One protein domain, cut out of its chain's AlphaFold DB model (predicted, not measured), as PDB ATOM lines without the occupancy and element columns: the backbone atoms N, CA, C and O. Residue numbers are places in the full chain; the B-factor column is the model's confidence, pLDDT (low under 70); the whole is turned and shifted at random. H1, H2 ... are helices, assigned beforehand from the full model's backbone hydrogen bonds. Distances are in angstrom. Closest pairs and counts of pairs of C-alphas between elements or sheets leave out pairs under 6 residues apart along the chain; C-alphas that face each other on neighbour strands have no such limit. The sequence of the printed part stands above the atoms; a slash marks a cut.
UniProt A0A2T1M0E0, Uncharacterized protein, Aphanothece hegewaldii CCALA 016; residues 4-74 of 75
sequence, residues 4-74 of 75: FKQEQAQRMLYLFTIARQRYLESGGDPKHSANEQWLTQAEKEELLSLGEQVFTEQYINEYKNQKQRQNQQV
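This is residues 4 to 74 of the 75 residues of an uncharacterized protein of Aphanothece hegewaldii CCALA 016 (UniProt A0A2T1M0E0). Three helices spread like a fan from one end: the long H1 and the shorter H2 make a helical hairpin that opens toward its long loop, and H3 folds back from the end of H2 as an arm whose residues 62 to 74 stick out free. The printed part has 71 residues with three named helices, H1, H2 and H3 in chain order, and no named strand; the class is all helix. It is only just loose, close to compact, with a radius of gyration of the C-alphas of 13.7 A and spans of 38 by 36 by 23 A.

Find C-alpha 4 at (20.107, -46.751, 73.115); from there H1, the longest helix, runs through residues 4 to 25 over 32.0 A. Look next at C-alpha 41 at (23.581, -70.041, 67.808), where H2 begins; it holds residues 41 to 54 and is 20.1 A long. H3, residues 57 to 72, measures 22.4 A and ends with C-alpha 72 at (44.508, -71.109, 66.114).

Start at H1, which touches H2 with residues 5 to 15 alone; the closest C-alphas are those of Lys 5 and Val 54, 5.8 A apart. This hairpin's helices run opposite ways at a shallow tilt of 33 degrees, only just short of steep. Farther out, H2 and H3 are close but not clearly touching, with the closest C-alphas, of Glu 52 and Ile 60, 6.3 A apart. They run opposite ways at a steep tilt of 36 degrees, only just past shallow. H1 and H3 are apart. In H1, H2 and H3 every O i to N i+4 pair is within hydrogen-bond range.

The C-alphas of Phe 4 and Val 74, the two farthest apart, are 37.8 A apart. The printed part has no cut. Look at residues 26 to 40 for the long link from H1 to H2; the link from H2 to H3 is tight, with 2 residues. The mean pLDDT of the printed part is 84.5, and residues 70 to 74 are under 70.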
ATOM      1  N   PHE A   4      19.788 -45.645  74.019       80.75
ATOM      2  CA  PHE A   4      20.107 -46.751  73.115       80.75
ATOM      3  C   PHE A   4      21.113 -47.754  73.713       80.75
ATOM      4  O   PHE A   4      20.895 -48.960  73.691       80.75
ATOM      5  N   LYS A   5      22.201 -47.277  74.336       79.25
ATOM      6  CA  LYS A   5      23.180 -48.167  74.987       79.25
ATOM      7  C   LYS A   5      22.610 -48.870  76.222       79.25
ATOM      8  O   LYS A   5      23.071 -49.958  76.556       79.25
ATOM      9  N   GLN A   6      21.641 -48.262  76.909       84.25
ATOM     10  CA  GLN A   6      20.962 -48.901  78.039       84.25
ATOM     11  C   GLN A   6      20.044 -50.030  77.571       84.25
ATOM     12  O   GLN A   6      20.065 -51.094  78.178       84.25
ATOM     13  N   GLU A   7      19.301 -49.835  76.482       87.31
ATOM     14  CA  GLU A   7      18.446 -50.874  75.893       87.31
ATOM     15  C   GLU A   7      19.269 -52.085  75.440       87.31
ATOM     16  O   GLU A   7      18.951 -53.217  75.809       87.31
ATOM     17  N   GLN A   8      20.395 -51.856  74.756       85.81
ATOM     18  CA  GLN A   8      21.280 -52.956  74.358       85.81
ATOM     19  C   GLN A   8      21.922 -53.663  75.558       85.81
ATOM     20  O   GLN A   8      22.031 -54.889  75.573       85.81
ATOM     21  N   ALA A   9      22.284 -52.927  76.614       86.50
ATOM     22  CA  ALA A   9      22.770 -53.534  77.853       86.50
ATOM     23  C   ALA A   9      21.698 -54.388  78.549       86.50
ATOM     24  O   ALA A   9      22.000 -55.488  79.011       86.50
ATOM     25  N   GLN A  10      20.443 -53.928  78.583       90.69
ATOM     26  CA  GLN A  10      19.318 -54.711  79.106       90.69
ATOM     27  C   GLN A  10      19.110 -55.991  78.296       90.69
ATOM     28  O   GLN A  10      18.908 -57.062  78.872       90.69
ATOM     29  N   ARG A  11      19.238 -55.914  76.967       93.19
ATOM     30  CA  ARG A  11      19.126 -57.092  76.111       93.19
ATOM     31  C   ARG A  11      20.244 -58.106  76.367       93.19
ATOM     32  O   ARG A  11      19.959 -59.295  76.483       93.19
ATOM     33  N   MET A  12      21.484 -57.656  76.559       90.94
ATOM     34  CA  MET A  12      22.584 -58.549  76.951       90.94
ATOM     35  C   MET A  12      22.333 -59.222  78.310       90.94
ATOM     36  O   MET A  12      22.533 -60.428  78.441       90.94
ATOM     37  N   LEU A  13      21.840 -58.481  79.311       91.31
ATOM     38  CA  LEU A  13      21.482 -59.047  80.621       91.31
ATOM     39  C   LEU A  13      20.388 -60.115  80.515       91.31
ATOM     40  O   LEU A  13      20.440 -61.135  81.207       91.31
ATOM     41  N   TYR A  14      19.420 -59.910  79.625       94.44
ATOM     42  CA  TYR A  14      18.382 -60.896  79.351       94.44
ATOM     43  C   TYR A  14      18.963 -62.192  78.761       94.44
ATOM     44  O   TYR A  14      18.646 -63.278  79.245       94.44
ATOM     45  N   LEU A  15      19.887 -62.092  77.800       94.25
ATOM     46  CA  LEU A  15      20.585 -63.259  77.245       94.25
ATOM     47  C   LEU A  15      21.391 -64.004  78.324       94.25
ATOM     48  O   LEU A  15      21.315 -65.230  78.415       94.25
ATOM     49  N   PHE A  16      22.082 -63.290  79.219       92.25
ATOM     50  CA  PHE A  16      22.769 -63.922  80.356       92.25
ATOM     51  C   PHE A  16      21.809 -64.615  81.328       92.25
ATOM     52  O   PHE A  16      22.139 -65.665  81.882       92.25
ATOM     53  N   THR A  17      20.609 -64.064  81.508       94.38
ATOM     54  CA  THR A  17      19.569 -64.668  82.349       94.38
ATOM     55  C   THR A  17      19.080 -65.985  81.751       94.38
ATOM     56  O   THR A  17      19.002 -66.980  82.469       94.38
ATOM     57  N   ILE A  18      18.849 -66.030  80.434       95.19
ATOM     58  CA  ILE A  18      18.482 -67.260  79.716       95.19
ATOM     59  C   ILE A  18      19.581 -68.319  79.851       95.19
ATOM     60  O   ILE A  18      19.295 -69.467  80.197       95.19
ATOM     61  N   ALA A  19      20.843 -67.940  79.622       94.94
ATOM     62  CA  ALA A  19      21.975 -68.853  79.764       94.94
ATOM     63  C   ALA A  19      22.062 -69.426  81.188       94.94
ATOM     64  O   ALA A  19      22.249 -70.631  81.365       94.94
ATOM     65  N   ARG A  20      21.870 -68.578  82.211       94.25
ATOM     66  CA  ARG A  20      21.850 -69.005  83.617       94.25
ATOM     67  C   ARG A  20      20.695 -69.947  83.919       94.25
ATOM     68  O   ARG A  20      20.915 -70.945  84.597       94.25
ATOM     69  N   GLN A  21      19.498 -69.652  83.424       95.25
ATOM     70  CA  GLN A  21      18.337 -70.505  83.632       95.25
ATOM     71  C   GLN A  21      18.578 -71.904  83.057       95.25
ATOM     72  O   GLN A  21      18.476 -72.883  83.789       95.25
ATOM     73  N   ARG A  22      19.008 -71.996  81.795       96.06
ATOM     74  CA  ARG A  22      19.274 -73.284  81.135       96.06
ATOM     75  C   ARG A  22      20.394 -74.074  81.810       96.06
ATOM     76  O   ARG A  22      20.290 -75.289  81.953       96.06
ATOM     77  N   TYR A  23      21.442 -73.391  82.276       96.69
ATOM     78  CA  TYR A  23      22.496 -74.023  83.070       96.69
ATOM     79  C   TYR A  23      21.937 -74.669  84.343       96.69
ATOM     80  O   TYR A  23      22.214 -75.836  84.611       96.69
ATOM     81  N   LEU A  24      21.112 -73.946  85.101       96.00
ATOM     82  CA  LEU A  24      20.502 -74.471  86.323       96.00
ATOM     83  C   LEU A  24      19.517 -75.612  86.039       96.00
ATOM     84  O   LEU A  24      19.544 -76.623  86.735       96.00
ATOM     85  N   GLU A  25      18.702 -75.489  84.990       95.31
ATOM     86  CA  GLU A  25      17.771 -76.536  84.544       95.31
ATOM     87  C   GLU A  25      18.496 -77.832  84.147       95.31
ATOM     88  O   GLU A  25      17.958 -78.921  84.327       95.31
ATOM     89  N   SER A  26      19.740 -77.736  83.671       93.94
ATOM     90  CA  SER A  26      20.578 -78.895  83.341       93.94
ATOM     91  C   SER A  26      21.270 -79.559  84.544       93.94
ATOM     92  O   SER A  26      22.008 -80.527  84.363       93.94
ATOM     93  N   GLY A  27      21.063 -79.048  85.764       94.75
ATOM     94  CA  GLY A  27      21.753 -79.515  86.972       94.75
ATOM     95  C   GLY A  27      23.062 -78.777  87.275       94.75
ATOM     96  O   GLY A  27      23.901 -79.289  88.015       94.75
ATOM     97  N   GLY A  28      23.256 -77.587  86.704       92.19
ATOM     98  CA  GLY A  28      24.400 -76.726  86.986       92.19
ATOM     99  C   GLY A  28      24.486 -76.291  88.453       92.19
ATOM    100  O   GLY A  28      23.471 -76.134  89.129       92.19
ATOM    101  N   ASP A  29      25.702 -76.055  88.946       94.56
ATOM    102  CA  ASP A  29      25.938 -75.585  90.312       94.56
ATOM    103  C   ASP A  29      25.557 -74.097  90.448       94.56
ATOM    104  O   ASP A  29      26.184 -73.245  89.814       94.56
ATOM    105  N   PRO A  30      24.600 -73.730  91.322       93.00
ATOM    106  CA  PRO A  30      24.201 -72.339  91.532       93.00
ATOM    107  C   PRO A  30      25.332 -71.387  91.939       93.00
ATOM    108  O   PRO A  30      25.195 -70.175  91.720       93.00
ATOM    109  N   LYS A  31      26.418 -71.916  92.521       93.69
ATOM    110  CA  LYS A  31      27.619 -71.165  92.924       93.69
ATOM    111  C   LYS A  31      28.548 -70.841  91.754       93.69
ATOM    112  O   LYS A  31      29.450 -70.022  91.919       93.69
ATOM    113  N   HIS A  32      28.325 -71.448  90.593       89.69
ATOM    114  CA  HIS A  32      29.093 -71.211  89.382       89.69
ATOM    115  C   HIS A  32      28.294 -70.378  88.368       89.69
ATOM    116  O   HIS A  32      27.057 -70.368  88.327       89.69
ATOM    117  N   SER A  33      29.029 -69.621  87.556       86.31
ATOM    118  CA  SER A  33      28.457 -68.833  86.467       86.31
ATOM    119  C   SER A  33      28.137 -69.723  85.269       86.31
ATOM    120  O   SER A  33      28.900 -70.626  84.931       86.31
ATOM    121  N   ALA A  34      27.037 -69.416  84.583       88.69
ATOM    122  CA  ALA A  34      26.773 -69.977  83.266       88.69
ATOM    123  C   ALA A  34      27.667 -69.297  82.223       88.69
ATOM    124  O   ALA A  34      27.988 -68.114  82.341       88.69
ATOM    125  N   ASN A  35      28.058 -70.046  81.197       85.69
ATOM    126  CA  ASN A  35      28.826 -69.538  80.068       85.69
ATOM    127  C   ASN A  35      27.960 -69.473  78.794       85.69
ATOM    128  O   ASN A  35      26.802 -69.896  78.764       85.69
ATOM    129  N   GLU A  36      28.552 -68.968  77.715       84.69
ATOM    130  CA  GLU A  36      27.912 -68.831  76.404       84.69
ATOM    131  C   GLU A  36      27.481 -70.166  75.767       84.69
ATOM    132  O   GLU A  36      26.695 -70.159  74.825       84.69
ATOM    133  N   GLN A  37      27.909 -71.327  76.281       89.44
ATOM    134  CA  GLN A  37      27.520 -72.635  75.731       89.44
ATOM    135  C   GLN A  37      26.018 -72.926  75.877       89.44
ATOM    136  O   GLN A  37      25.474 -73.707  75.104       89.44
ATOM    137  N   TRP A  38      25.355 -72.262  76.830       91.62
ATOM    138  CA  TRP A  38      23.921 -72.394  77.114       91.62
ATOM    139  C   TRP A  38      23.034 -71.511  76.227       91.62
ATOM    140  O   TRP A  38      21.804 -71.555  76.323       91.62
ATOM    141  N   LEU A  39      23.648 -70.713  75.353       92.25
ATOM    142  CA  LEU A  39      22.963 -69.954  74.317       92.25
ATOM    143  C   LEU A  39      22.897 -70.760  73.014       92.25
ATOM    144  O   LEU A  39      23.842 -71.457  72.628       92.25
ATOM    145  N   THR A  40      21.778 -70.621  72.312       93.88
ATOM    146  CA  THR A  40      21.624 -71.061  70.925       93.88
ATOM    147  C   THR A  40      22.548 -70.261  70.010       93.88
ATOM    148  O   THR A  40      23.066 -69.208  70.382       93.88
ATOM    149  N   GLN A  41      22.750 -70.744  68.784       90.75
ATOM    150  CA  GLN A  41      23.581 -70.041  67.808       90.75
ATOM    151  C   GLN A  41      23.060 -68.623  67.515       90.75
ATOM    152  O   GLN A  41      23.840 -67.677  67.532       90.75
ATOM    153  N   ALA A  42      21.743 -68.463  67.355       92.00
ATOM    154  CA  ALA A  42      21.125 -67.158  67.118       92.00
ATOM    155  C   ALA A  42      21.322 -66.192  68.300       92.00
ATOM    156  O   ALA A  42      21.661 -65.031  68.106       92.00
ATOM    157  N   GLU A  43      21.176 -66.673  69.538       91.94
ATOM    158  CA  GLU A  43      21.390 -65.854  70.740       91.94
ATOM    159  C   GLU A  43      22.865 -65.466  70.928       91.94
ATOM    160  O   GLU A  43      23.160 -64.384  71.433       91.94
ATOM    161  N   LYS A  44      23.808 -66.325  70.515       90.94
ATOM    162  CA  LYS A  44      25.244 -65.999  70.501       90.94
ATOM    163  C   LYS A  44      25.552 -64.897  69.495       90.94
ATOM    164  O   LYS A  44      26.285 -63.968  69.819       90.94
ATOM    165  N   GLU A  45      24.997 -64.996  68.293       90.44
ATOM    166  CA  GLU A  45      25.146 -63.973  67.252       90.44
ATOM    167  C   GLU A  45      24.534 -62.642  67.692       90.44
ATOM    168  O   GLU A  45      25.158 -61.593  67.532       90.44
ATOM    169  N   GLU A  46      23.366 -62.687  68.336       91.12
ATOM    170  CA  GLU A  46      22.740 -61.509  68.930       91.12
ATOM    171  C   GLU A  46      23.631 -60.894  70.019       91.12
ATOM    172  O   GLU A  46      23.902 -59.695  69.983       91.12
ATOM    173  N   LEU A  47      24.158 -61.697  70.948       90.25
ATOM    174  CA  LEU A  47      25.047 -61.218  72.012       90.25
ATOM    175  C   LEU A  47      26.305 -60.542  71.449       90.25
ATOM    176  O   LEU A  47      26.715 -59.492  71.947       90.25
ATOM    177  N   LEU A  48      26.898 -61.118  70.400       87.81
ATOM    178  CA  LEU A  48      28.048 -60.537  69.708       87.81
ATOM    179  C   LEU A  48      27.682 -59.198  69.062       87.81
ATOM    180  O   LEU A  48      28.376 -58.208  69.292       87.81
ATOM    181  N   SER A  49      26.570 -59.137  68.323       88.38
ATOM    182  CA  SER A  49      26.106 -57.900  67.687       88.38
ATOM    183  C   SER A  49      25.788 -56.801  68.706       88.38
ATOM    184  O   SER A  49      26.064 -55.631  68.448       88.38
ATOM    185  N   LEU A  50      25.213 -57.151  69.859       87.56
ATOM    186  CA  LEU A  50      24.939 -56.208  70.944       87.56
ATOM    187  C   LEU A  50      26.234 -55.704  71.582       87.56
ATOM    188  O   LEU A  50      26.375 -54.506  71.841       87.56
ATOM    189  N   GLY A  51      27.200 -56.601  71.783       83.25
ATOM    190  CA  GLY A  51      28.535 -56.248  72.250       83.25
ATOM    191  C   GLY A  51      29.208 -55.233  71.327       83.25
ATOM    192  O   GLY A  51      29.753 -54.241  71.807       83.25
ATOM    193  N   GLU A  52      29.087 -55.410  70.010       81.38
ATOM    194  CA  GLU A  52      29.651 -54.472  69.032       81.38
ATOM    195  C   GLU A  52      29.054 -53.057  69.109       81.38
ATOM    196  O   GLU A  52      29.717 -52.077  68.774       81.38
ATOM    197  N   GLN A  53      27.816 -52.922  69.581       78.62
ATOM    198  CA  GLN A  53      27.132 -51.630  69.693       78.62
ATOM    199  C   GLN A  53      27.353 -50.950  71.052       78.62
ATOM    200  O   GLN A  53      27.273 -49.720  71.169       78.62
ATOM    201  N   VAL A  54      27.606 -51.737  72.100       73.38
ATOM    202  CA  VAL A  54      27.810 -51.224  73.462       73.38
ATOM    203  C   VAL A  54      29.279 -50.916  73.733       73.38
ATOM    204  O   VAL A  54      29.578 -49.856  74.305       73.38
ATOM    205  N   PHE A  55      30.186 -51.796  73.310       75.19
ATOM    206  CA  PHE A  55      31.619 -51.667  73.544       75.19
ATOM    207  C   PHE A  55      32.303 -50.790  72.488       75.19
ATOM    208  O   PHE A  55      31.788 -50.560  71.399       75.19
ATOM    209  N   THR A  56      33.458 -50.227  72.835       73.94
ATOM    210  CA  THR A  56      34.253 -49.430  71.892       73.94
ATOM    211  C   THR A  56      34.895 -50.334  70.842       73.94
ATOM    212  O   THR A  56      35.199 -51.494  71.118       73.94
ATOM    213  N   GLU A  57      35.179 -49.796  69.654       71.75
ATOM    214  CA  GLU A  57      35.896 -50.529  68.595       71.75
ATOM    215  C   GLU A  57      37.218 -51.137  69.081       71.75
ATOM    216  O   GLU A  57      37.568 -52.245  68.683       71.75
ATOM    217  N   GLN A  58      37.928 -50.457  69.989       71.06
ATOM    218  CA  GLN A  58      39.134 -51.004  70.619       71.06
ATOM    219  C   GLN A  58      38.849 -52.305  71.374       71.06
ATOM    220  O   GLN A  58      39.522 -53.303  71.131       71.06
ATOM    221  N   TYR A  59      37.821 -52.327  72.224       73.31
ATOM    222  CA  TYR A  59      37.447 -53.517  72.987       73.31
ATOM    223  C   TYR A  59      36.996 -54.668  72.071       73.31
ATOM    224  O   TYR A  59      37.365 -55.824  72.277       73.31
ATOM    225  N   ILE A  60      36.244 -54.352  71.014       73.25
ATOM    226  CA  ILE A  60      35.773 -55.334  70.024       73.25
ATOM    227  C   ILE A  60      36.954 -55.952  69.266       73.25
ATOM    228  O   ILE A  60      37.007 -57.171  69.091       73.25
ATOM    229  N   ASN A  61      37.917 -55.134  68.838       77.38
ATOM    230  CA  ASN A  61      39.107 -55.602  68.130       77.38
ATOM    231  C   ASN A  61      39.993 -56.474  69.026       77.38
ATOM    232  O   ASN A  61      40.472 -57.520  68.584       77.38
ATOM    233  N   GLU A  62      40.172 -56.105  70.295       76.50
ATOM    234  CA  GLU A  62      40.903 -56.927  71.266       76.50
ATOM    235  C   GLU A  62      40.226 -58.284  71.494       76.50
ATOM    236  O   GLU A  62      40.902 -59.319  71.444       76.50
ATOM    237  N   TYR A  63      38.898 -58.302  71.652       74.06
ATOM    238  CA  TYR A  63      38.115 -59.530  71.795       74.06
ATOM    239  C   TYR A  63      38.213 -60.428  70.550       74.06
ATOM    240  O   TYR A  63      38.520 -61.619  70.667       74.06
ATOM    241  N   LYS A  64      38.038 -59.868  69.342       76.62
ATOM    242  CA  LYS A  64      38.177 -60.608  68.072       76.62
ATOM    243  C   LYS A  64      39.572 -61.213  67.922       76.62
ATOM    244  O   LYS A  64      39.695 -62.402  67.623       76.62
ATOM    245  N   ASN A  65      40.616 -60.439  68.211       79.56
ATOM    246  CA  ASN A  65      42.000 -60.914  68.177       79.56
ATOM    247  C   ASN A  65      42.248 -62.029  69.207       79.56
ATOM    248  O   ASN A  65      43.019 -62.955  68.963       79.56
ATOM    249  N   GLN A  66      41.611 -61.970  70.377       76.56
ATOM    250  CA  GLN A  66      41.706 -63.021  71.390       76.56
ATOM    251  C   GLN A  66      41.002 -64.319  70.955       76.56
ATOM    252  O   GLN A  66      41.624 -65.378  71.023       76.56
ATOM    253  N   LYS A  67      39.771 -64.245  70.426       73.69
ATOM    254  CA  LYS A  67      39.041 -65.401  69.859       73.69
ATOM    255  C   LYS A  67      39.795 -66.047  68.694       73.69
ATOM    256  O   LYS A  67      39.913 -67.268  68.652       73.69
ATOM    257  N   GLN A  68      40.344 -65.252  67.771       74.50
ATOM    258  CA  GLN A  68      41.123 -65.776  66.640       74.50
ATOM    259  C   GLN A  68      42.371 -66.534  67.105       74.50
ATOM    260  O   GLN A  68      42.658 -67.610  66.588       74.50
ATOM    261  N   ARG A  69      43.079 -66.015  68.116       72.12
ATOM    262  CA  ARG A  69      44.235 -66.700  68.712       72.12
ATOM    263  C   ARG A  69      43.848 -68.007  69.401       72.12
ATOM    264  O   ARG A  69      44.561 -68.989  69.246       72.12
ATOM    265  N   GLN A  70      42.723 -68.039  70.113       68.62
ATOM    266  CA  GLN A  70      42.222 -69.267  70.741       68.62
ATOM    267  C   GLN A  70      41.859 -70.331  69.697       68.62
ATOM    268  O   GLN A  70      42.229 -71.488  69.862       68.62
ATOM    269  N   ASN A  71      41.226 -69.942  68.587       60.81
ATOM    270  CA  ASN A  71      40.895 -70.870  67.501       60.81
ATOM    271  C   ASN A  71      42.129 -71.394  66.741       60.81
ATOM    272  O   ASN A  71      42.054 -72.466  66.154       60.81
ATOM    273  N   GLN A  72      43.253 -70.669  66.745       59.69
ATOM    274  CA  GLN A  72      44.508 -71.109  66.114       59.69
ATOM    275  C   GLN A  72      45.360 -72.028  67.003       59.69
ATOM    276  O   GLN A  72      46.263 -72.682  66.495       59.69
ATOM    277  N   GLN A  73      45.090 -72.098  68.311       51.84
ATOM    278  CA  GLN A  73      45.805 -72.982  69.247       51.84
ATOM    279  C   GLN A  73      45.191 -74.387  69.356       51.84
ATOM    280  O   GLN A  73      45.659 -75.199  70.149       51.84
ATOM    281  N   VAL A  74      44.159 -74.685  68.564       46.75
ATOM    282  CA  VAL A  74      43.563 -76.022  68.447       46.75
ATOM    283  C   VAL A  74      44.072 -76.676  67.155       46.75
ATOM    284  O   VAL A  74      43.328 -76.803  66.186       46.75
TER     285      VAL A  74